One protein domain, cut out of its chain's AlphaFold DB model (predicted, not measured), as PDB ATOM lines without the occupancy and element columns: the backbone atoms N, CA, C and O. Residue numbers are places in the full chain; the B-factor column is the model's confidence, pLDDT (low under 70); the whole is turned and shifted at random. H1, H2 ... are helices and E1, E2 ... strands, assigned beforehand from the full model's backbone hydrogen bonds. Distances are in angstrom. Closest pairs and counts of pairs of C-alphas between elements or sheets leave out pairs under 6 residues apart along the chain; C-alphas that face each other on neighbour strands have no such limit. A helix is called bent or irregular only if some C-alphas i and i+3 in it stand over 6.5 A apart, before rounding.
ATOM      1  N   GLN A  35     168.508 247.762 252.243       92.19
ATOM      2  CA  GLN A  35     168.255 249.093 252.796       92.19
ATOM      3  C   GLN A  35     167.467 249.966 251.811       92.19
ATOM      4  O   GLN A  35     166.499 250.601 252.219       92.19
ATOM      5  N   GLN A  36     167.845 249.981 250.530       93.81
ATOM      6  CA  GLN A  36     167.123 250.733 249.499       93.81
ATOM      7  C   GLN A  36     165.697 250.203 249.317       93.81
ATOM      8  O   GLN A  36     164.761 250.992 249.302       93.81
ATOM      9  N   GLN A  37     165.506 248.883 249.276       93.00
ATOM     10  CA  GLN A  37     164.175 248.265 249.204       93.00
ATOM     11  C   GLN A  37     163.290 248.667 250.393       93.00
ATOM     12  O   GLN A  37     162.119 248.998 250.211       93.00
ATOM     13  N   ALA A  38     163.847 248.681 251.609       94.12
ATOM     14  CA  ALA A  38     163.117 249.097 252.802       94.12
ATOM     15  C   ALA A  38     162.715 250.580 252.753       94.12
ATOM     16  O   ALA A  38     161.597 250.910 253.139       94.12
ATOM     17  N   LEU A  39     163.591 251.457 252.248       94.94
ATOM     18  CA  LEU A  39     163.292 252.881 252.060       94.94
ATOM     19  C   LEU A  39     162.231 253.111 250.976       94.94
ATOM     20  O   LEU A  39     161.300 253.877 251.200       94.94
ATOM     21  N   LEU A  40     162.325 252.411 249.840       94.12
ATOM     22  CA  LEU A  40     161.329 252.481 248.765       94.12
ATOM     23  C   LEU A  40     159.943 252.065 249.268       94.12
ATOM     24  O   LEU A  40     158.960 252.759 249.028       94.12
ATOM     25  N   ARG A  41     159.869 250.973 250.040       92.12
ATOM     26  CA  ARG A  41     158.620 250.528 250.668       92.12
ATOM     27  C   ARG A  41     158.078 251.533 251.686       92.12
ATOM     28  O   ARG A  41     156.866 251.668 251.803       92.12
ATOM     29  N   ALA A  42     158.948 252.194 252.446       94.25
ATOM     30  CA  ALA A  42     158.538 253.186 253.437       94.25
ATOM     31  C   ALA A  42     158.032 254.490 252.789       94.25
ATOM     32  O   ALA A  42     157.163 255.159 253.341       94.25
ATOM     33  N   ALA A  43     158.541 254.829 251.601       95.00
ATOM     34  CA  ALA A  43     158.085 255.975 250.815       95.00
ATOM     35  C   ALA A  43     156.710 255.754 250.153       95.00
ATOM     36  O   ALA A  43     156.041 256.716 249.778       95.00
ATOM     37  N   GLU A  44     156.272 254.501 250.013       93.19
ATOM     38  CA  GLU A  44     154.978 254.144 249.435       93.19
ATOM     39  C   GLU A  44     153.819 254.527 250.372       93.19
ATOM     40  O   GLU A  44     153.748 254.086 251.525       93.19
ATOM     41  N   THR A  45     152.855 255.288 249.849       92.38
ATOM     42  CA  THR A  45     151.566 255.510 250.517       92.38
ATOM     43  C   THR A  45     150.549 254.520 249.971       92.38
ATOM     44  O   THR A  45     150.364 254.424 248.761       92.38
ATOM     45  N   VAL A  46     149.900 253.770 250.863       91.06
ATOM     46  CA  VAL A  46     148.880 252.783 250.489       91.06
ATOM     47  C   VAL A  46     147.474 253.375 250.617       91.06
ATOM     48  O   VAL A  46     147.269 254.242 251.470       91.06
ATOM     49  N   PRO A  47     146.499 252.900 249.822       92.56
ATOM     50  CA  PRO A  47     145.098 253.267 249.999       92.56
ATOM     51  C   PRO A  47     144.603 252.984 251.423       92.56
ATOM     52  O   PRO A  47     145.024 252.006 252.050       92.56
ATOM     53  N   LEU A  48     143.712 253.844 251.923       93.69
ATOM     54  CA  LEU A  48     143.095 253.674 253.234       93.69
ATOM     55  C   LEU A  48     142.128 252.486 253.216       93.69
ATOM     56  O   LEU A  48     141.254 252.383 252.360       93.69
ATOM     57  N   VAL A  49     142.271 251.600 254.194       94.44
ATOM     58  CA  VAL A  49     141.308 250.542 254.488       94.44
ATOM     59  C   VAL A  49     140.258 251.102 255.432       94.44
ATOM     60  O   VAL A  49     140.493 251.287 256.630       94.44
ATOM     61  N   GLU A  50     139.073 251.336 254.893       93.69
ATOM     62  CA  GLU A  50     137.931 251.818 255.661       93.69
ATOM     63  C   GLU A  50     137.261 250.673 256.423       93.69
ATOM     64  O   GLU A  50     137.037 250.773 257.628       93.69
ATOM     65  N   GLN A  51     137.019 249.544 255.755       93.69
ATOM     66  CA  GLN A  51     136.303 248.404 256.325       93.69
ATOM     67  C   GLN A  51     137.269 247.374 256.912       93.69
ATOM     68  O   GLN A  51     138.085 246.761 256.216       93.69
ATOM     69  N   VAL A  52     137.171 247.182 258.224       93.12
ATOM     70  CA  VAL A  52     138.013 246.269 258.996       93.12
ATOM     71  C   VAL A  52     137.124 245.190 259.585       93.12
ATOM     72  O   VAL A  52     136.115 245.489 260.222       93.12
ATOM     73  N   ARG A  53     137.516 243.927 259.419       91.50
ATOM     74  CA  ARG A  53     136.744 242.806 259.949       91.50
ATOM     75  C   ARG A  53     136.685 242.883 261.475       91.50
ATOM     76  O   ARG A  53     137.724 242.839 262.136       91.50
ATOM     77  N   SER A  54     135.473 242.944 262.020       87.12
ATOM     78  CA  SER A  54     135.247 242.847 263.462       87.12
ATOM     79  C   SER A  54     135.416 241.397 263.916       87.12
ATOM     80  O   SER A  54     134.732 240.491 263.439       87.12
ATOM     81  N   GLU A  55     136.371 241.162 264.808       91.81
ATOM     82  CA  GLU A  55     136.684 239.849 265.360       91.81
ATOM     83  C   GLU A  55     137.206 240.021 266.790       91.81
ATOM     84  O   GLU A  55     137.965 240.947 267.078       91.81
ATOM     85  N   ASP A  56     136.804 239.118 267.685       94.38
ATOM     86  CA  ASP A  56     137.350 239.054 269.040       94.38
ATOM     87  C   ASP A  56     138.868 238.739 269.007       94.38
ATOM     88  O   ASP A  56     139.281 237.854 268.251       94.38
ATOM     89  N   PRO A  57     139.718 239.400 269.820       93.50
ATOM     90  CA  PRO A  57     141.167 239.185 269.788       93.50
ATOM     91  C   PRO A  57     141.619 237.734 270.019       93.50
ATOM     92  O   PRO A  57     142.601 237.292 269.417       93.50
ATOM     93  N   LEU A  58     140.917 236.958 270.854       94.75
ATOM     94  CA  LEU A  58     141.272 235.555 271.081       94.75
ATOM     95  C   LEU A  58     140.933 234.707 269.856       94.75
ATOM     96  O   LEU A  58     141.754 233.882 269.446       94.75
ATOM     97  N   ARG A  59     139.772 234.953 269.239       94.81
ATOM     98  CA  ARG A  59     139.391 234.311 267.969       94.81
ATOM     99  C   ARG A  59     140.374 234.653 266.856       94.81
ATOM    100  O   ARG A  59     140.828 233.758 266.147       94.81
ATOM    101  N   ARG A  60     140.796 235.917 266.774       94.50
ATOM    102  CA  ARG A  60     141.813 236.387 265.827       94.50
ATOM    103  C   ARG A  60     143.120 235.609 265.962       94.50
ATOM    104  O   ARG A  60     143.657 235.133 264.960       94.50
ATOM    105  N   ARG A  61     143.614 235.456 267.192       94.00
ATOM    106  CA  ARG A  61     144.817 234.672 267.501       94.00
ATOM    107  C   ARG A  61     144.659 233.207 267.106       94.00
ATOM    108  O   ARG A  61     145.517 232.667 266.415       94.00
ATOM    109  N   GLN A  62     143.555 232.576 267.513       93.69
ATOM    110  CA  GLN A  62     143.255 231.179 267.177       93.69
ATOM    111  C   GLN A  62     143.203 230.963 265.665       93.69
ATOM    112  O   GLN A  62     143.741 229.978 265.174       93.69
ATOM    113  N   ARG A  63     142.617 231.904 264.918       92.31
ATOM    114  CA  ARG A  63     142.539 231.844 263.459       92.31
ATOM    115  C   ARG A  63     143.911 231.935 262.798       92.31
ATOM    116  O   ARG A  63     144.201 231.114 261.937       92.31
ATOM    117  N   LEU A  64     144.767 232.881 263.200       92.00
ATOM    118  CA  LEU A  64     146.133 232.966 262.657       92.00
ATOM    119  C   LEU A  64     146.951 231.705 262.964       92.00
ATOM    120  O   LEU A  64     147.665 231.222 262.090       92.00
ATOM    121  N   HIS A  65     146.791 231.142 264.162       90.38
ATOM    122  CA  HIS A  65     147.406 229.867 264.524       90.38
ATOM    123  C   HIS A  65     146.851 228.701 263.686       90.38
ATOM    124  O   HIS A  65     147.614 227.863 263.217       90.38
ATOM    125  N   ALA A  66     145.536 228.647 263.455       93.12
ATOM    126  CA  ALA A  66     144.891 227.612 262.641       93.12
ATOM    127  C   ALA A  66     145.293 227.672 261.157       93.12
ATOM    128  O   ALA A  66     145.329 226.640 260.496       93.12
ATOM    129  N   LEU A  67     145.637 228.858 260.647       91.62
ATOM    130  CA  LEU A  67     146.228 229.033 259.315       91.62
ATOM    131  C   LEU A  67     147.685 228.543 259.231       91.62
ATOM    132  O   LEU A  67     148.262 228.561 258.147       91.62
ATOM    133  N   GLY A  68     148.287 228.131 260.351       89.44
ATOM    134  CA  GLY A  68     149.663 227.641 260.405       89.44
ATOM    135  C   GLY A  68     150.722 228.728 260.221       89.44
ATOM    136  O   GLY A  68     151.877 228.398 259.976       89.44
ATOM    137  N   LEU A  69     150.353 230.010 260.334       87.31
ATOM    138  CA  LEU A  69     151.300 231.111 260.173       87.31
ATOM    139  C   LEU A  69     152.305 231.128 261.323       87.31
ATOM    140  O   LEU A  69     151.939 231.145 262.499       87.31
ATOM    141  N   SER A  70     153.581 231.169 260.964       86.75
ATOM    142  CA  SER A  70     154.702 231.050 261.883       86.75
ATOM    143  C   SER A  70     155.808 232.061 261.553       86.75
ATOM    144  O   SER A  70     155.827 232.658 260.472       86.75
ATOM    145  N   PRO A  71     156.798 232.247 262.445       88.75
ATOM    146  CA  PRO A  71     157.975 233.057 262.136       88.75
ATOM    147  C   PRO A  71     158.759 232.578 260.903       88.75
ATOM    148  O   PRO A  71     159.459 233.384 260.293       88.75
ATOM    149  N   ALA A  72     158.635 231.304 260.511       87.50
ATOM    150  CA  ALA A  72     159.279 230.771 259.311       87.50
ATOM    151  C   ALA A  72     158.680 231.341 258.010       87.50
ATOM    152  O   ALA A  72     159.367 231.403 256.994       87.50
ATOM    153  N   ASP A  73     157.439 231.836 258.051       87.50
ATOM    154  CA  ASP A  73     156.745 232.416 256.895       87.50
ATOM    155  C   ASP A  73     157.133 233.884 256.636       87.50
ATOM    156  O   ASP A  73     156.690 234.514 255.667       87.50
ATOM    157  N   VAL A  74     157.983 234.465 257.493       89.19
ATOM    158  CA  VAL A  74     158.446 235.848 257.372       89.19
ATOM    159  C   VAL A  74     159.446 235.985 256.223       89.19
ATOM    160  O   VAL A  74     160.650 235.803 256.378       89.19
ATOM    161  N   LYS A  75     158.945 236.403 255.056       87.81
ATOM    162  CA  LYS A  75     159.766 236.667 253.857       87.81
ATOM    163  C   LYS A  75     160.612 237.938 253.962       87.81
ATOM    164  O   LYS A  75     161.676 238.034 253.357       87.81
ATOM    165  N   THR A  76     160.140 238.933 254.711       89.31
ATOM    166  CA  THR A  76     160.836 240.212 254.894       89.31
ATOM    167  C   THR A  76     161.109 240.433 256.373       89.31
ATOM    168  O   THR A  76     160.192 240.645 257.166       89.31
ATOM    169  N   SER A  77     162.387 240.369 256.741       90.69
ATOM    170  CA  SER A  77     162.845 240.468 258.128       90.69
ATOM    171  C   SER A  77     163.197 241.890 258.559       90.69
ATOM    172  O   SER A  77     163.356 242.128 259.751       90.69
ATOM    173  N   TYR A  78     163.310 242.835 257.624       94.12
ATOM    174  CA  TYR A  78     163.774 244.190 257.898       94.12
ATOM    175  C   TYR A  78     162.899 245.234 257.210       94.12
ATOM    176  O   TYR A  78     162.661 245.159 256.005       94.12
ATOM    177  N   PHE A  79     162.474 246.231 257.983       95.12
ATOM    178  CA  PHE A  79     161.720 247.383 257.512       95.12
ATOM    179  C   PHE A  79     162.304 248.676 258.073       95.12
ATOM    180  O   PHE A  79     162.875 248.707 259.163       95.12
ATOM    181  N   VAL A  80     162.101 249.760 257.333       96.19
ATOM    182  CA  VAL A  80     162.232 251.119 257.852       96.19
ATOM    183  C   VAL A  80     160.813 251.612 258.102       96.19
ATOM    184  O   VAL A  80     160.011 251.679 257.175       96.19
ATOM    185  N   LEU A  81     160.484 251.887 259.361       94.88
ATOM    186  CA  LEU A  81     159.220 252.498 259.747       94.88
ATOM    187  C   LEU A  81     159.356 254.005 259.529       94.88
ATOM    188  O   LEU A  81     159.776 254.750 260.416       94.88
ATOM    189  N   ASP A  82     159.056 254.405 258.301       94.12
ATOM    190  CA  ASP A  82     158.845 255.784 257.880       94.12
ATOM    191  C   ASP A  82     157.518 255.857 257.119       94.12
ATOM    192  O   ASP A  82     157.011 254.840 256.636       94.12
ATOM    193  N   SER A  83     156.943 257.049 257.027       93.88
ATOM    194  CA  SER A  83     155.771 257.290 256.196       93.88
ATOM    195  C   SER A  83     155.687 258.762 255.801       93.88
ATOM    196  O   SER A  83     155.801 259.624 256.680       93.88
ATOM    197  N   PRO A  84     155.384 259.074 254.525       94.12
ATOM    198  CA  PRO A  84     155.082 260.439 254.102       94.12
ATOM    199  C   PRO A  84     153.990 261.099 254.955       94.12
ATOM    200  O   PRO A  84     154.096 262.279 255.269       94.12
ATOM    201  N   LEU A  85     152.995 260.319 255.400       91.19
ATOM    202  CA  LEU A  85     151.889 260.792 256.237       91.19
ATOM    203  C   LEU A  85     152.383 261.303 257.599       91.19
ATOM    204  O   LEU A  85     152.000 262.380 258.039       91.19
ATOM    205  N   VAL A  86     153.283 260.560 258.249       91.25
ATOM    206  CA  VAL A  86     153.830 260.939 259.564       91.25
ATOM    207  C   VAL A  86     154.796 262.116 259.442       91.25
ATOM    208  O   VAL A  86     154.805 262.991 260.308       91.25
ATOM    209  N   ARG A  87     155.600 262.146 258.372       91.31
ATOM    210  CA  ARG A  87     156.557 263.229 258.114       91.31
ATOM    211  C   ARG A  87     155.873 264.552 257.787       91.31
ATOM    212  O   ARG A  87     156.380 265.592 258.191       91.31
ATOM    213  N   ALA A  88     154.731 264.507 257.101       91.50
ATOM    214  CA  ALA A  88     153.921 265.690 256.831       91.50
ATOM    215  C   ALA A  88     153.413 266.354 258.125       91.50
ATOM    216  O   ALA A  88     153.328 267.576 258.185       91.50
ATOM    217  N   GLU A  89     153.129 265.569 259.171       88.06
ATOM    218  CA  GLU A  89     152.731 266.090 260.486       88.06
ATOM    219  C   GLU A  89     153.925 266.620 261.296       88.06
ATOM    220  O   GLU A  89     153.839 267.671 261.928       88.06
ATOM    221  N   SER A  90     155.041 265.882 261.332       87.75
ATOM    222  CA  SER A  90     156.266 266.318 262.015       87.75
ATOM    223  C   SER A  90     157.462 265.448 261.622       87.75
ATOM    224  O   SER A  90     157.419 264.226 261.771       87.75
ATOM    225  N   ASP A  91     158.553 266.093 261.192       90.31
ATOM    226  CA  ASP A  91     159.776 265.441 260.696       90.31
ATOM    227  C   ASP A  91     160.990 265.623 261.633       90.31
ATOM    228  O   ASP A  91     162.143 265.613 261.212       90.31
ATOM    229  N   GLN A  92     160.748 265.820 262.932       90.38
ATOM    230  CA  GLN A  92     161.805 266.108 263.920       90.38
ATOM    231  C   GLN A  92     162.704 264.904 264.244       90.38
ATOM    232  O   GLN A  92     163.770 265.061 264.841       90.38
ATOM    233  N   TYR A  93     162.285 263.699 263.865       92.00
ATOM    234  CA  TYR A  93     162.970 262.451 264.171       92.00
ATOM    235  C   TYR A  93     163.226 261.640 262.904       92.00
ATOM    236  O   TYR A  93     162.484 261.714 261.927       92.00
ATOM    237  N   LEU A  94     164.291 260.845 262.932       92.69
ATOM    238  CA  LEU A  94     164.603 259.868 261.900       92.69
ATOM    239  C   LEU A  94     163.700 258.635 262.021       92.69
ATOM    240  O   LEU A  94     163.179 258.317 263.095       92.69
ATOM    241  N   ALA A  95     163.556 257.926 260.905       94.31
ATOM    242  CA  ALA A  95     162.789 256.693 260.812       94.31
ATOM    243  C   ALA A  95     163.335 255.579 261.721       94.31
ATOM    244  O   ALA A  95     164.544 255.478 261.953       94.31
ATOM    245  N   VAL A  96     162.448 254.694 262.183       95.19
ATOM    246  CA  VAL A  96     162.829 253.562 263.046       95.19
ATOM    247  C   VAL A  96     163.194 252.358 262.197       95.19
ATOM    248  O   VAL A  96     162.481 251.979 261.271       95.19
ATOM    249  N   ARG A  97     164.298 251.701 262.535       94.12
ATOM    250  CA  ARG A  97     164.701 250.439 261.911       94.12
ATOM    251  C   ARG A  97     164.016 249.290 262.646       94.12
ATOM    252  O   ARG A  97     164.269 249.084 263.828       94.12
ATOM    253  N   PHE A  98     163.170 248.536 261.955       95.31
ATOM    254  CA  PHE A  98     162.376 247.462 262.543       95.31
ATOM    255  C   PHE A  98     162.804 246.094 262.010       95.31
ATOM    256  O   PHE A  98     162.714 245.808 260.815       95.31
ATOM    257  N   ASN A  99     163.257 245.228 262.918       94.88
ATOM    258  CA  ASN A  99     163.605 243.843 262.610       94.88
ATOM    259  C   ASN A  99     162.386 242.936 262.818       94.88
ATOM    260  O   ASN A  99     162.191 242.373 263.893       94.88
ATOM    261  N   HIS A 100     161.555 242.797 261.790       94.81
ATOM    262  CA  HIS A 100     160.355 241.967 261.837       94.81
ATOM    263  C   HIS A 100     160.648 240.492 262.131       94.81
ATOM    264  O   HIS A 100     159.897 239.875 262.878       94.81
ATOM    265  N   GLY A 101     161.750 239.938 261.615       94.94
ATOM    266  CA  GLY A 101     162.097 238.529 261.843       94.94
ATOM    267  C   GLY A 101     162.341 238.224 263.323       94.94
ATOM    268  O   GLY A 101     161.801 237.260 263.860       94.94
ATOM    269  N   GLN A 102     163.090 239.091 264.009       94.06
ATOM    270  CA  GLN A 102     163.348 238.948 265.444       94.06
ATOM    271  C   GLN A 102     162.075 239.124 266.280       94.06
ATOM    272  O   GLN A 102     161.856 238.370 267.226       94.06
ATOM    273  N   HIS A 103     161.220 240.085 265.920       95.44
ATOM    274  CA  HIS A 103     159.951 240.291 266.618       95.44
ATOM    275  C   HIS A 103     158.997 239.114 266.414       95.44
ATOM    276  O   HIS A 103     158.394 238.660 267.380       95.44
ATOM    277  N   ALA A 104     158.899 238.577 265.196       94.81
ATOM    278  CA  ALA A 104     158.090 237.399 264.915       94.81
ATOM    279  C   ALA A 104     158.579 236.188 265.721       94.81
ATOM    280  O   ALA A 104     157.782 235.551 266.405       94.81
ATOM    281  N   ALA A 105     159.892 235.925 265.718       93.94
ATOM    282  CA  ALA A 105     160.490 234.819 266.464       93.94
ATOM    283  C   ALA A 105     160.291 234.944 267.983       93.94
ATOM    284  O   ALA A 105     160.018 233.949 268.648       93.94
ATOM    285  N   ARG A 106     160.404 236.157 268.541       93.31
ATOM    286  CA  ARG A 106     160.222 236.398 269.980       93.31
ATOM    287  C   ARG A 106     158.754 236.397 270.401       93.31
ATOM    288  O   ARG A 106     158.447 235.916 271.485       93.31
ATOM    289  N   SER A 107     157.870 236.960 269.578       91.75
ATOM    290  CA  SER A 107     156.437 237.033 269.868       91.75
ATOM    291  C   SER A 107     155.790 235.651 269.786       91.75
ATOM    292  O   SER A 107     154.959 235.319 270.626       91.75
ATOM    293  N   GLY A 108     156.127 234.865 268.754       90.50
ATOM    294  CA  GLY A 108     155.464 233.590 268.445       90.50
ATOM    295  C   GLY A 108     153.972 233.720 268.099       90.50
ATOM    296  O   GLY A 108     153.314 232.728 267.813       90.50
ATOM    297  N   ASP A 109     153.439 234.942 268.113       92.12
ATOM    298  CA  ASP A 109     152.035 235.262 267.917       92.12
ATOM    299  C   ASP A 109     151.927 236.478 266.992       92.12
ATOM    300  O   ASP A 109     152.235 237.618 267.366       92.12
ATOM    301  N   CYS A 110     151.495 236.226 265.757       92.94
ATOM    302  CA  CYS A 110     151.324 237.252 264.735       92.94
ATOM    303  C   CYS A 110     150.175 238.220 265.065       92.94
ATOM    304  O   CYS A 110     150.194 239.361 264.600       92.94
ATOM    305  N   SER A 111     149.193 237.799 265.875       94.00
ATOM    306  CA  SER A 111     148.009 238.607 266.203       94.00
ATOM    307  C   SER A 111     148.321 239.765 267.146       94.00
ATOM    308  O   SER A 111     147.574 240.740 267.165       94.00
ATOM    309  N   ARG A 112     149.452 239.717 267.866       93.12
ATOM    310  CA  ARG A 112     149.892 240.824 268.730       93.12
ATOM    311  C   ARG A 112     150.110 242.123 267.958       93.12
ATOM    312  O   ARG A 112     149.795 243.189 268.471       93.12
ATOM    313  N   CYS A 113     150.625 242.023 266.731       94.44
ATOM    314  CA  CYS A 113     150.847 243.172 265.851       94.44
ATOM    315  C   CYS A 113     149.792 243.236 264.738       94.44
ATOM    316  O   CYS A 113     149.199 244.285 264.501       94.44
ATOM    317  N   HIS A 114     149.495 242.108 264.081       94.19
ATOM    318  CA  HIS A 114     148.445 242.005 263.058       94.19
ATOM    319  C   HIS A 114     147.070 241.741 263.688       94.19
ATOM    320  O   HIS A 114     146.353 240.791 263.352       94.19
ATOM    321  N   HIS A 115     146.712 242.617 264.626       93.75
ATOM    322  CA  HIS A 115     145.539 242.508 265.492       93.75
ATOM    323  C   HIS A 115     144.198 242.565 264.748       93.75
ATOM    324  O   HIS A 115     143.186 242.093 265.260       93.75
ATOM    325  N   ARG A 116     144.178 243.106 263.527       93.00
ATOM    326  CA  ARG A 116     142.994 243.201 262.670       93.00
ATOM    327  C   ARG A 116     143.364 242.929 261.212       93.00
ATOM    328  O   ARG A 116     144.539 242.989 260.850       93.00
ATOM    329  N   ARG A 117     142.354 242.636 260.387       93.31
ATOM    330  CA  ARG A 117     142.478 242.502 258.927       93.31
ATOM    331  C   ARG A 117     141.437 243.369 258.213       93.31
ATOM    332  O   ARG A 117     140.366 243.585 258.789       93.31
ATOM    333  N   PRO A 118     141.696 243.800 256.971       94.75
ATOM    334  CA  PRO A 118     140.654 244.333 256.102       94.75
ATOM    335  C   PRO A 118     139.488 243.345 255.958       94.75
ATOM    336  O   PRO A 118     139.666 242.128 256.085       94.75
ATOM    337  N   GLU A 119     138.283 243.852 255.727       92.69
ATOM    338  CA  GLU A 119     137.114 243.000 255.487       92.69
ATOM    339  C   GLU A 119     137.268 242.198 254.184       92.69
ATOM    340  O   GLU A 119     137.188 240.965 254.207       92.69
ATOM    341  N   ALA A 120     137.617 242.891 253.099       88.25
ATOM    342  CA  ALA A 120     137.918 242.319 251.791       88.25
ATOM    343  C   ALA A 120     139.430 242.191 251.536       88.25
ATOM    344  O   ALA A 120     140.251 242.833 252.192       88.25
ATOM    345  N   ASP A 121     139.805 241.365 250.564       86.25
ATOM    346  CA  ASP A 121     141.203 241.210 250.166       86.25
ATOM    347  C   ASP A 121     141.698 242.454 249.409       86.25
ATOM    348  O   ASP A 121     140.959 243.066 248.638       86.25
ATOM    349  N   MET A 122     142.959 242.840 249.635       79.94
ATOM    350  CA  MET A 122     143.515 244.095 249.114       79.94
ATOM    351  C   MET A 122     144.500 243.840 247.963       79.94
ATOM    352  O   MET A 122     145.403 243.019 248.132       79.94
ATOM    353  N   PRO A 123     144.445 244.599 246.848       78.50
ATOM    354  CA  PRO A 123     145.311 244.365 245.684       78.50
ATOM    355  C   PRO A 123     146.812 244.538 245.972       78.50
ATOM    356  O   PRO A 123     147.648 243.905 245.339       78.50
ATOM    357  N   TYR A 124     147.162 245.409 246.924       77.00
ATOM    358  CA  TYR A 124     148.547 245.766 247.256       77.00
ATOM    359  C   TYR A 124     149.138 244.949 248.418       77.00
ATOM    360  O   TYR A 124     150.282 245.178 248.822       77.00
ATOM    361  N   SER A 125     148.366 244.024 249.003       79.31
ATOM    362  CA  SER A 125     148.840 243.163 250.090       79.31
ATOM    363  C   SER A 125     148.817 241.701 249.656       79.31
ATOM    364  O   SER A 125     147.740 241.168 249.409       79.31
ATOM    365  N   PRO A 126     149.965 241.000 249.643       76.06
ATOM    366  CA  PRO A 126     150.005 239.589 249.258       76.06
ATOM    367  C   PRO A 126     149.296 238.674 250.266       76.06
ATOM    368  O   PRO A 126     149.061 237.507 249.976       76.06
ATOM    369  N   ASN A 127     148.998 239.182 251.465       84.25
ATOM    370  CA  ASN A 127     148.217 238.486 252.471       84.25
ATOM    371  C   ASN A 127     147.286 239.492 253.178       84.25
ATOM    372  O   ASN A 127     147.781 240.438 253.803       84.25
ATOM    373  N   PRO A 128     145.955 239.329 253.099       86.50
ATOM    374  CA  PRO A 128     145.007 240.189 253.806       86.50
ATOM    375  C   PRO A 128     145.061 239.983 255.328       86.50
ATOM    376  O   PRO A 128     144.681 240.869 256.084       86.50
ATOM    377  N   GLU A 129     145.582 238.853 255.808       90.25
ATOM    378  CA  GLU A 129     145.745 238.582 257.236       90.25
ATOM    379  C   GLU A 129     146.855 239.405 257.889       90.25
ATOM    380  O   GLU A 129     146.828 239.599 259.100       90.25
ATOM    381  N   THR A 130     147.841 239.879 257.129       90.25
ATOM    382  CA  THR A 130     149.038 240.530 257.681       90.25
ATOM    383  C   THR A 130     149.379 241.805 256.920       90.25
ATOM    384  O   THR A 130     150.453 241.971 256.343       90.25
ATOM    385  N   VAL A 131     148.439 242.751 256.933       92.25
ATOM    386  CA  VAL A 131     148.634 244.069 256.315       92.25
ATOM    387  C   VAL A 131     149.541 244.978 257.150       92.25
ATOM    388  O   VAL A 131     149.714 244.793 258.358       92.25
ATOM    389  N   ARG A 132     150.122 245.989 256.494       92.56
ATOM    390  CA  ARG A 132     150.907 247.045 257.154       92.56
ATOM    391  C   ARG A 132     150.006 247.941 258.010       92.56
ATOM    392  O   ARG A 132     148.877 248.219 257.618       92.56
ATOM    393  N   CYS A 133     150.529 248.461 259.122       94.56
ATOM    394  CA  CYS A 133     149.794 249.359 260.025       94.56
ATOM    395  C   CYS A 133     149.207 250.569 259.279       94.56
ATOM    396  O   CYS A 133     148.051 250.920 259.500       94.56
ATOM    397  N   SER A 134     149.973 251.128 258.333       94.31
ATOM    398  CA  SER A 134     149.584 252.283 257.514       94.31
ATOM    399  C   SER A 134     148.426 252.040 256.542       94.31
ATOM    400  O   SER A 134     147.923 252.994 255.956       94.31
ATOM    401  N   ALA A 135     147.981 250.791 256.376       94.19
ATOM    402  CA  ALA A 135     146.773 250.494 255.614       94.19
ATOM    403  C   ALA A 135     145.522 251.032 256.321       94.19
ATOM    404  O   ALA A 135     144.645 251.562 255.658       94.19
ATOM    405  N   CYS A 136     145.457 250.939 257.654       94.31
ATOM    406  CA  CYS A 136     144.303 251.401 258.438       94.31
ATOM    407  C   CYS A 136     144.626 252.634 259.294       94.31
ATOM    408  O   CYS A 136     143.777 253.499 259.482       94.31
ATOM    409  N   HIS A 137     145.843 252.706 259.838       95.44
ATOM    410  CA  HIS A 137     146.307 253.803 260.685       95.44
ATOM    411  C   HIS A 137     147.073 254.807 259.829       95.44
ATOM    412  O   HIS A 137     148.239 254.585 259.523       95.44
ATOM    413  N   GLN A 138     146.421 255.889 259.415       93.94
ATOM    414  CA  GLN A 138     147.015 256.914 258.550       93.94
ATOM    415  C   GLN A 138     147.252 258.217 259.321       93.94
ATOM    416  O   GLN A 138     147.867 258.175 260.389       93.94
ATOM    417  N   ALA A 139     146.811 259.353 258.778       91.06
ATOM    418  CA  ALA A 139     146.901 260.647 259.434       91.06
ATOM    419  C   ALA A 139     146.231 260.622 260.815       91.06
ATOM    420  O   ALA A 139     145.239 259.923 261.049       91.06
ATOM    421  N   SER A 140     146.807 261.380 261.736       91.06
ATOM    422  CA  SER A 140     146.278 261.587 263.074       91.06
ATOM    423  C   SER A 140     144.953 262.353 263.012       91.06
ATOM    424  O   SER A 140     144.781 263.239 262.181       91.06
ATOM    425  N   PHE A 141     144.028 262.030 263.924       89.00
ATOM    426  CA  PHE A 141     142.731 262.709 264.058       89.00
ATOM    427  C   PHE A 141     141.877 262.704 262.777       89.00
ATOM    428  O   PHE A 141     141.241 263.703 262.451       89.00
ATOM    429  N   ASN A 142     141.854 261.581 262.050       88.94
ATOM    430  CA  ASN A 142     140.977 261.427 260.891       88.94
ATOM    431  C   ASN A 142     139.494 261.564 261.320       88.94
ATOM    432  O   ASN A 142     139.044 260.762 262.143       88.94
ATOM    433  N   PRO A 143     138.735 262.542 260.784       92.25
ATOM    434  CA  PRO A 143     137.349 262.784 261.185       92.25
ATOM    435  C   PRO A 143     136.386 261.660 260.781       92.25
ATOM    436  O   PRO A 143     135.374 261.478 261.453       92.25
ATOM    437  N   ASP A 144     136.705 260.894 259.737       94.19
ATOM    438  CA  ASP A 144     135.874 259.780 259.265       94.19
ATOM    439  C   ASP A 144     136.007 258.548 260.174       94.19
ATOM    440  O   ASP A 144     135.124 257.692 260.217       94.19
ATOM    441  N   PHE A 145     137.113 258.464 260.925       93.81
ATOM    442  CA  PHE A 145     137.436 257.347 261.813       93.81
ATOM    443  C   PHE A 145     138.042 257.836 263.139       93.81
ATOM    444  O   PHE A 145     139.204 257.532 263.441       93.81
ATOM    445  N   PRO A 146     137.291 258.604 263.949       89.19
ATOM    446  CA  PRO A 146     137.809 259.256 265.153       89.19
ATOM    447  C   PRO A 146     138.291 258.262 266.221       89.19
ATOM    448  O   PRO A 146     139.131 258.594 267.056       89.19
ATOM    449  N   GLU A 147     137.791 257.027 266.195       88.81
ATOM    450  CA  GLU A 147     138.201 255.938 267.080       88.81
ATOM    451  C   GLU A 147     139.529 255.279 266.672       88.81
ATOM    452  O   GLU A 147     140.060 254.440 267.409       88.81
ATOM    453  N   ARG A 148     140.074 255.620 265.497       92.19
ATOM    454  CA  ARG A 148     141.325 255.050 264.993       92.19
ATOM    455  C   ARG A 148     142.494 255.973 265.319       92.19
ATOM    456  O   ARG A 148     142.545 257.100 264.828       92.19
ATOM    457  N   PRO A 149     143.494 255.503 266.085       95.12
ATOM    458  CA  PRO A 149     144.701 256.285 266.273       95.12
ATOM    459  C   PRO A 149     145.436 256.437 264.937       95.12
ATOM    460  O   PRO A 149     145.484 255.498 264.134       95.12
ATOM    461  N   GLY A 150     146.062 257.598 264.740       95.31
ATOM    462  CA  GLY A 150     146.993 257.816 263.636       95.31
ATOM    463  C   GLY A 150     148.199 256.874 263.711       95.31
ATOM    464  O   GLY A 150     148.479 256.266 264.752       95.31
ATOM    465  N   LEU A 151     148.949 256.773 262.615       95.38
ATOM    466  CA  LEU A 151     150.042 255.808 262.449       95.38
ATOM    467  C   LEU A 151     151.086 255.879 263.571       95.38
ATOM    468  O   LEU A 151     151.501 254.852 264.109       95.38
ATOM    469  N   ARG A 152     151.475 257.098 263.964       93.38
ATOM    470  CA  ARG A 152     152.423 257.336 265.063       93.38
ATOM    471  C   ARG A 152     151.909 256.755 266.384       93.38
ATOM    472  O   ARG A 152     152.639 256.053 267.080       93.38
ATOM    473  N   GLY A 153     150.644 257.022 266.713       94.31
ATOM    474  CA  GLY A 153     150.004 256.514 267.926       94.31
ATOM    475  C   GLY A 153     149.875 254.992 267.918       94.31
ATOM    476  O   GLY A 153     150.187 254.350 268.919       94.31
ATOM    477  N   ALA A 154     149.500 254.412 266.775       96.12
ATOM    478  CA  ALA A 154     149.380 252.966 266.609       96.12
ATOM    479  C   ALA A 154     150.714 252.240 266.859       96.12
ATOM    480  O   ALA A 154     150.744 251.246 267.585       96.12
ATOM    481  N   TYR A 155     151.832 252.762 266.338       95.56
ATOM    482  CA  TYR A 155     153.156 252.198 266.620       95.56
ATOM    483  C   TYR A 155     153.525 252.283 268.101       95.56
ATOM    484  O   TYR A 155     153.962 251.291 268.679       95.56
ATOM    485  N   HIS A 156     153.324 253.439 268.740       95.31
ATOM    486  CA  HIS A 156     153.641 253.597 270.160       95.31
ATOM    487  C   HIS A 156     152.842 252.630 271.040       95.31
ATOM    488  O   HIS A 156     153.418 251.999 271.924       95.31
ATOM    489  N   GLN A 157     151.549 252.456 270.763       95.00
ATOM    490  CA  GLN A 157     150.694 251.528 271.506       95.00
ATOM    491  C   GLN A 157     151.068 250.057 271.272       95.00
ATOM    492  O   GLN A 157     150.958 249.255 272.194       95.00
ATOM    493  N   ALA A 158     151.534 249.698 270.072       94.56
ATOM    494  CA  ALA A 158     151.917 248.324 269.750       94.56
ATOM    495  C   ALA A 158     153.320 247.945 270.264       94.56
ATOM    496  O   ALA A 158     153.538 246.813 270.693       94.56
ATOM    497  N   CYS A 159     154.283 248.869 270.209       95.38
ATOM    498  CA  CYS A 159     155.687 248.567 270.490       95.38
ATOM    499  C   CYS A 159     156.063 248.802 271.960       95.38
ATOM    500  O   CYS A 159     156.650 247.922 272.592       95.38
ATOM    501  N   ILE A 160     155.740 249.979 272.510       96.25
ATOM    502  CA  ILE A 160     156.276 250.438 273.804       96.25
ATOM    503  C   ILE A 160     155.909 249.499 274.964       96.25
ATOM    504  O   ILE A 160     156.822 249.130 275.706       96.25
ATOM    505  N   PRO A 161     154.646 249.048 275.125       95.12
ATOM    506  CA  PRO A 161     154.279 248.226 276.277       95.12
ATOM    507  C   PRO A 161     155.066 246.915 276.353       95.12
ATOM    508  O   PRO A 161     155.539 246.540 277.420       95.12
ATOM    509  N   CYS A 162     155.266 246.244 275.212       95.69
ATOM    510  CA  CYS A 162     156.033 245.001 275.150       95.69
ATOM    511  C   CYS A 162     157.508 245.239 275.508       95.69
ATOM    512  O   CYS A 162     158.061 244.525 276.342       95.69
ATOM    513  N   HIS A 163     158.125 246.282 274.938       95.94
ATOM    514  CA  HIS A 163     159.512 246.638 275.247       95.94
ATOM    515  C   HIS A 163     159.711 246.952 276.735       95.94
ATOM    516  O   HIS A 163     160.687 246.484 277.319       95.94
ATOM    517  N   GLN A 164     158.778 247.676 277.356       95.19
ATOM    518  CA  GLN A 164     158.826 248.010 278.783       95.19
ATOM    519  C   GLN A 164     158.597 246.792 279.683       95.19
ATOM    520  O   GLN A 164     159.318 246.604 280.663       95.19
ATOM    521  N   GLN A 165     157.608 245.959 279.351       95.00
ATOM    522  CA  GLN A 165     157.261 244.771 280.128       95.00
ATOM    523  C   GLN A 165     158.397 243.743 280.113       95.00
ATOM    524  O   GLN A 165     158.784 243.232 281.161       95.00
ATOM    525  N   GLU A 166     158.943 243.462 278.931       93.31
ATOM    526  CA  GLU A 166     160.023 242.488 278.758       93.31
ATOM    527  C   GLU A 166     161.394 243.065 279.138       93.31
ATOM    528  O   GLU A 166     162.344 242.307 279.319       93.31
ATOM    529  N   ARG A 167     161.515 244.398 279.245       93.88
ATOM    530  CA  ARG A 167     162.780 245.132 279.445       93.88
ATOM    531  C   ARG A 167     163.848 244.765 278.409       93.88
ATOM    532  O   ARG A 167     165.037 244.679 278.712       93.88
ATOM    533  N   LEU A 168     163.413 244.527 277.175       91.94
ATOM    534  CA  LEU A 168     164.256 244.170 276.036       91.94
ATOM    535  C   LEU A 168     164.028 245.161 274.903       91.94
ATOM    536  O   LEU A 168     162.906 245.602 274.690       91.94
ATOM    537  N   GLY A 169     165.074 245.474 274.135       90.50
ATOM    538  CA  GLY A 169     165.012 246.463 273.053       90.50
ATOM    539  C   GLY A 169     164.917 247.915 273.553       90.50
ATOM    540  O   GLY A 169     165.193 248.166 274.727       90.50
ATOM    541  N   PRO A 170     164.564 248.871 272.675       93.94
ATOM    542  CA  PRO A 170     164.477 250.299 273.002       93.94
ATOM    543  C   PRO A 170     163.563 250.604 274.197       93.94
ATOM    544  O   PRO A 170     162.432 250.128 274.229       93.94
ATOM    545  N   GLN A 171     164.026 251.410 275.155       91.75
ATOM    546  CA  GLN A 171     163.261 251.743 276.372       91.75
ATOM    547  C   GLN A 171     162.917 253.231 276.470       91.75
ATOM    548  O   GLN A 171     161.985 253.616 277.175       91.75
ATOM    549  N   THR A 172     163.658 254.078 275.759       91.12
ATOM    550  CA  THR A 172     163.464 255.527 275.731       91.12
ATOM    551  C   THR A 172     163.098 256.011 274.328       91.12
ATOM    552  O   THR A 172     163.323 255.323 273.332       91.12
ATOM    553  N   CYS A 173     162.559 257.231 274.227       89.94
ATOM    554  CA  CYS A 173     162.156 257.819 272.943       89.94
ATOM    555  C   CYS A 173     163.306 257.824 271.918       89.94
ATOM    556  O   CYS A 173     163.108 257.493 270.747       89.94
ATOM    557  N   ASN A 174     164.519 258.143 272.383       92.25
ATOM    558  CA  ASN A 174     165.694 258.297 271.526       92.25
ATOM    559  C   ASN A 174     166.389 256.971 271.172       92.25
ATOM    560  O   ASN A 174     167.267 256.955 270.304       92.25
ATOM    561  N   ASP A 175     165.993 255.866 271.812       91.50
ATOM    562  CA  ASP A 175     166.475 254.528 271.460       91.50
ATOM    563  C   ASP A 175     165.810 254.024 270.170       91.50
ATOM    564  O   ASP A 175     166.451 253.337 269.374       91.50
ATOM    565  N   CYS A 176     164.544 254.399 269.942       91.81
ATOM    566  CA  CYS A 176     163.821 254.134 268.695       91.81
ATOM    567  C   CYS A 176     164.146 255.181 267.626       91.81
ATOM    568  O   CYS A 176     164.527 254.847 266.503       91.81
ATOM    569  N   HIS A 177     163.969 256.452 267.984       93.00
ATOM    570  CA  HIS A 177     164.021 257.578 267.067       93.00
ATOM    571  C   HIS A 177     165.242 258.439 267.352       93.00
ATOM    572  O   HIS A 177     165.318 259.129 268.364       93.00
TER     573      HIS A 177
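What this domain is: This is residues 35 to 177 of the 248 residues of an uncharacterized protein of Desulfuromonas thiophila (UniProt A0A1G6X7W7). Loops fill the body: residues 108 to 150, with no named element, wind from near the middle to the surface. Round them sit a small two-stranded ribbon, E1 and E2, and short helices, none touching another; H1 packs on E1, H6 sits by Val 96 of E2, and H2 lies far out. The 143 printed residues include six named helices and two named strands, ordered H1, H2, E1, H3, E2, H4, H5, H6; the sheet E1 - E2 is antiparallel. The class is mostly helix, though named elements hold only 61 residues, under half; the whole is compact, with a radius of gyration of the C-alphas of 15.0 A, and rounded, spanning 42 by 37 by 30 A.

How they stand to each other: H1, residues 35 to 43, comes closest to E1, residues 78 to 81, at the C-alphas of Ala 38 and Phe 79, 5.2 A apart. H2, residues 57 to 66, is apart from H1. E1 and E2, residues 96 to 99, are antiparallel at 155 degrees, with N 79 and O 98 at 2.9 A and N 81 and O 96 at 2.8 A, within hydrogen-bond range. H3, residues 84 to 89, and H5, residues 151 to 166, are close but not clearly touching, about perpendicular at 89 degrees; their closest C-alphas, of Val 86 and Arg 152, are 6.7 A apart. The C-alphas of Tyr 78 in E1 and His 100 in H4, residues 100 to 107, are the closest of those two elements, 5.7 A apart. E2 and H6, residues 173 to 176, have their closest C-alphas at Val 96 and Cys 176, 5.8 A apart. Every O i to N i+4 pair is within hydrogen-bond range in H1, H2 and H4, against 1 of 2 in H3 and 10 of 12 in H5; H6 is too short for such a pair.

Where its parts are: H1 begins at C-alpha 35, (168.255, 249.093, 252.796), and is 12.4 A long; H2 is 14.1 A, E1 9.7 A, H3 8.8 A, E2 9.8 A, H4 10.2 A and H6 5.9 A. H5, 23.3 A, begins at C-alpha 151, (150.042, 255.808, 262.449), and is only just irregular: C-alphas 158 and 161 are 6.9 A apart. H6 ends at C-alpha 176, (163.821, 254.134, 268.695).

The domain as a whole: The two C-alphas farthest apart, those of Ala 66 and Gln 92, are 42.1 A apart. The printed part has no cut. The links H1 to H2, H2 to E1 and H4 to H5 are long, the last with 43 residues. The mean pLDDT of the printed part is 92.1, and no printed residue is under 70.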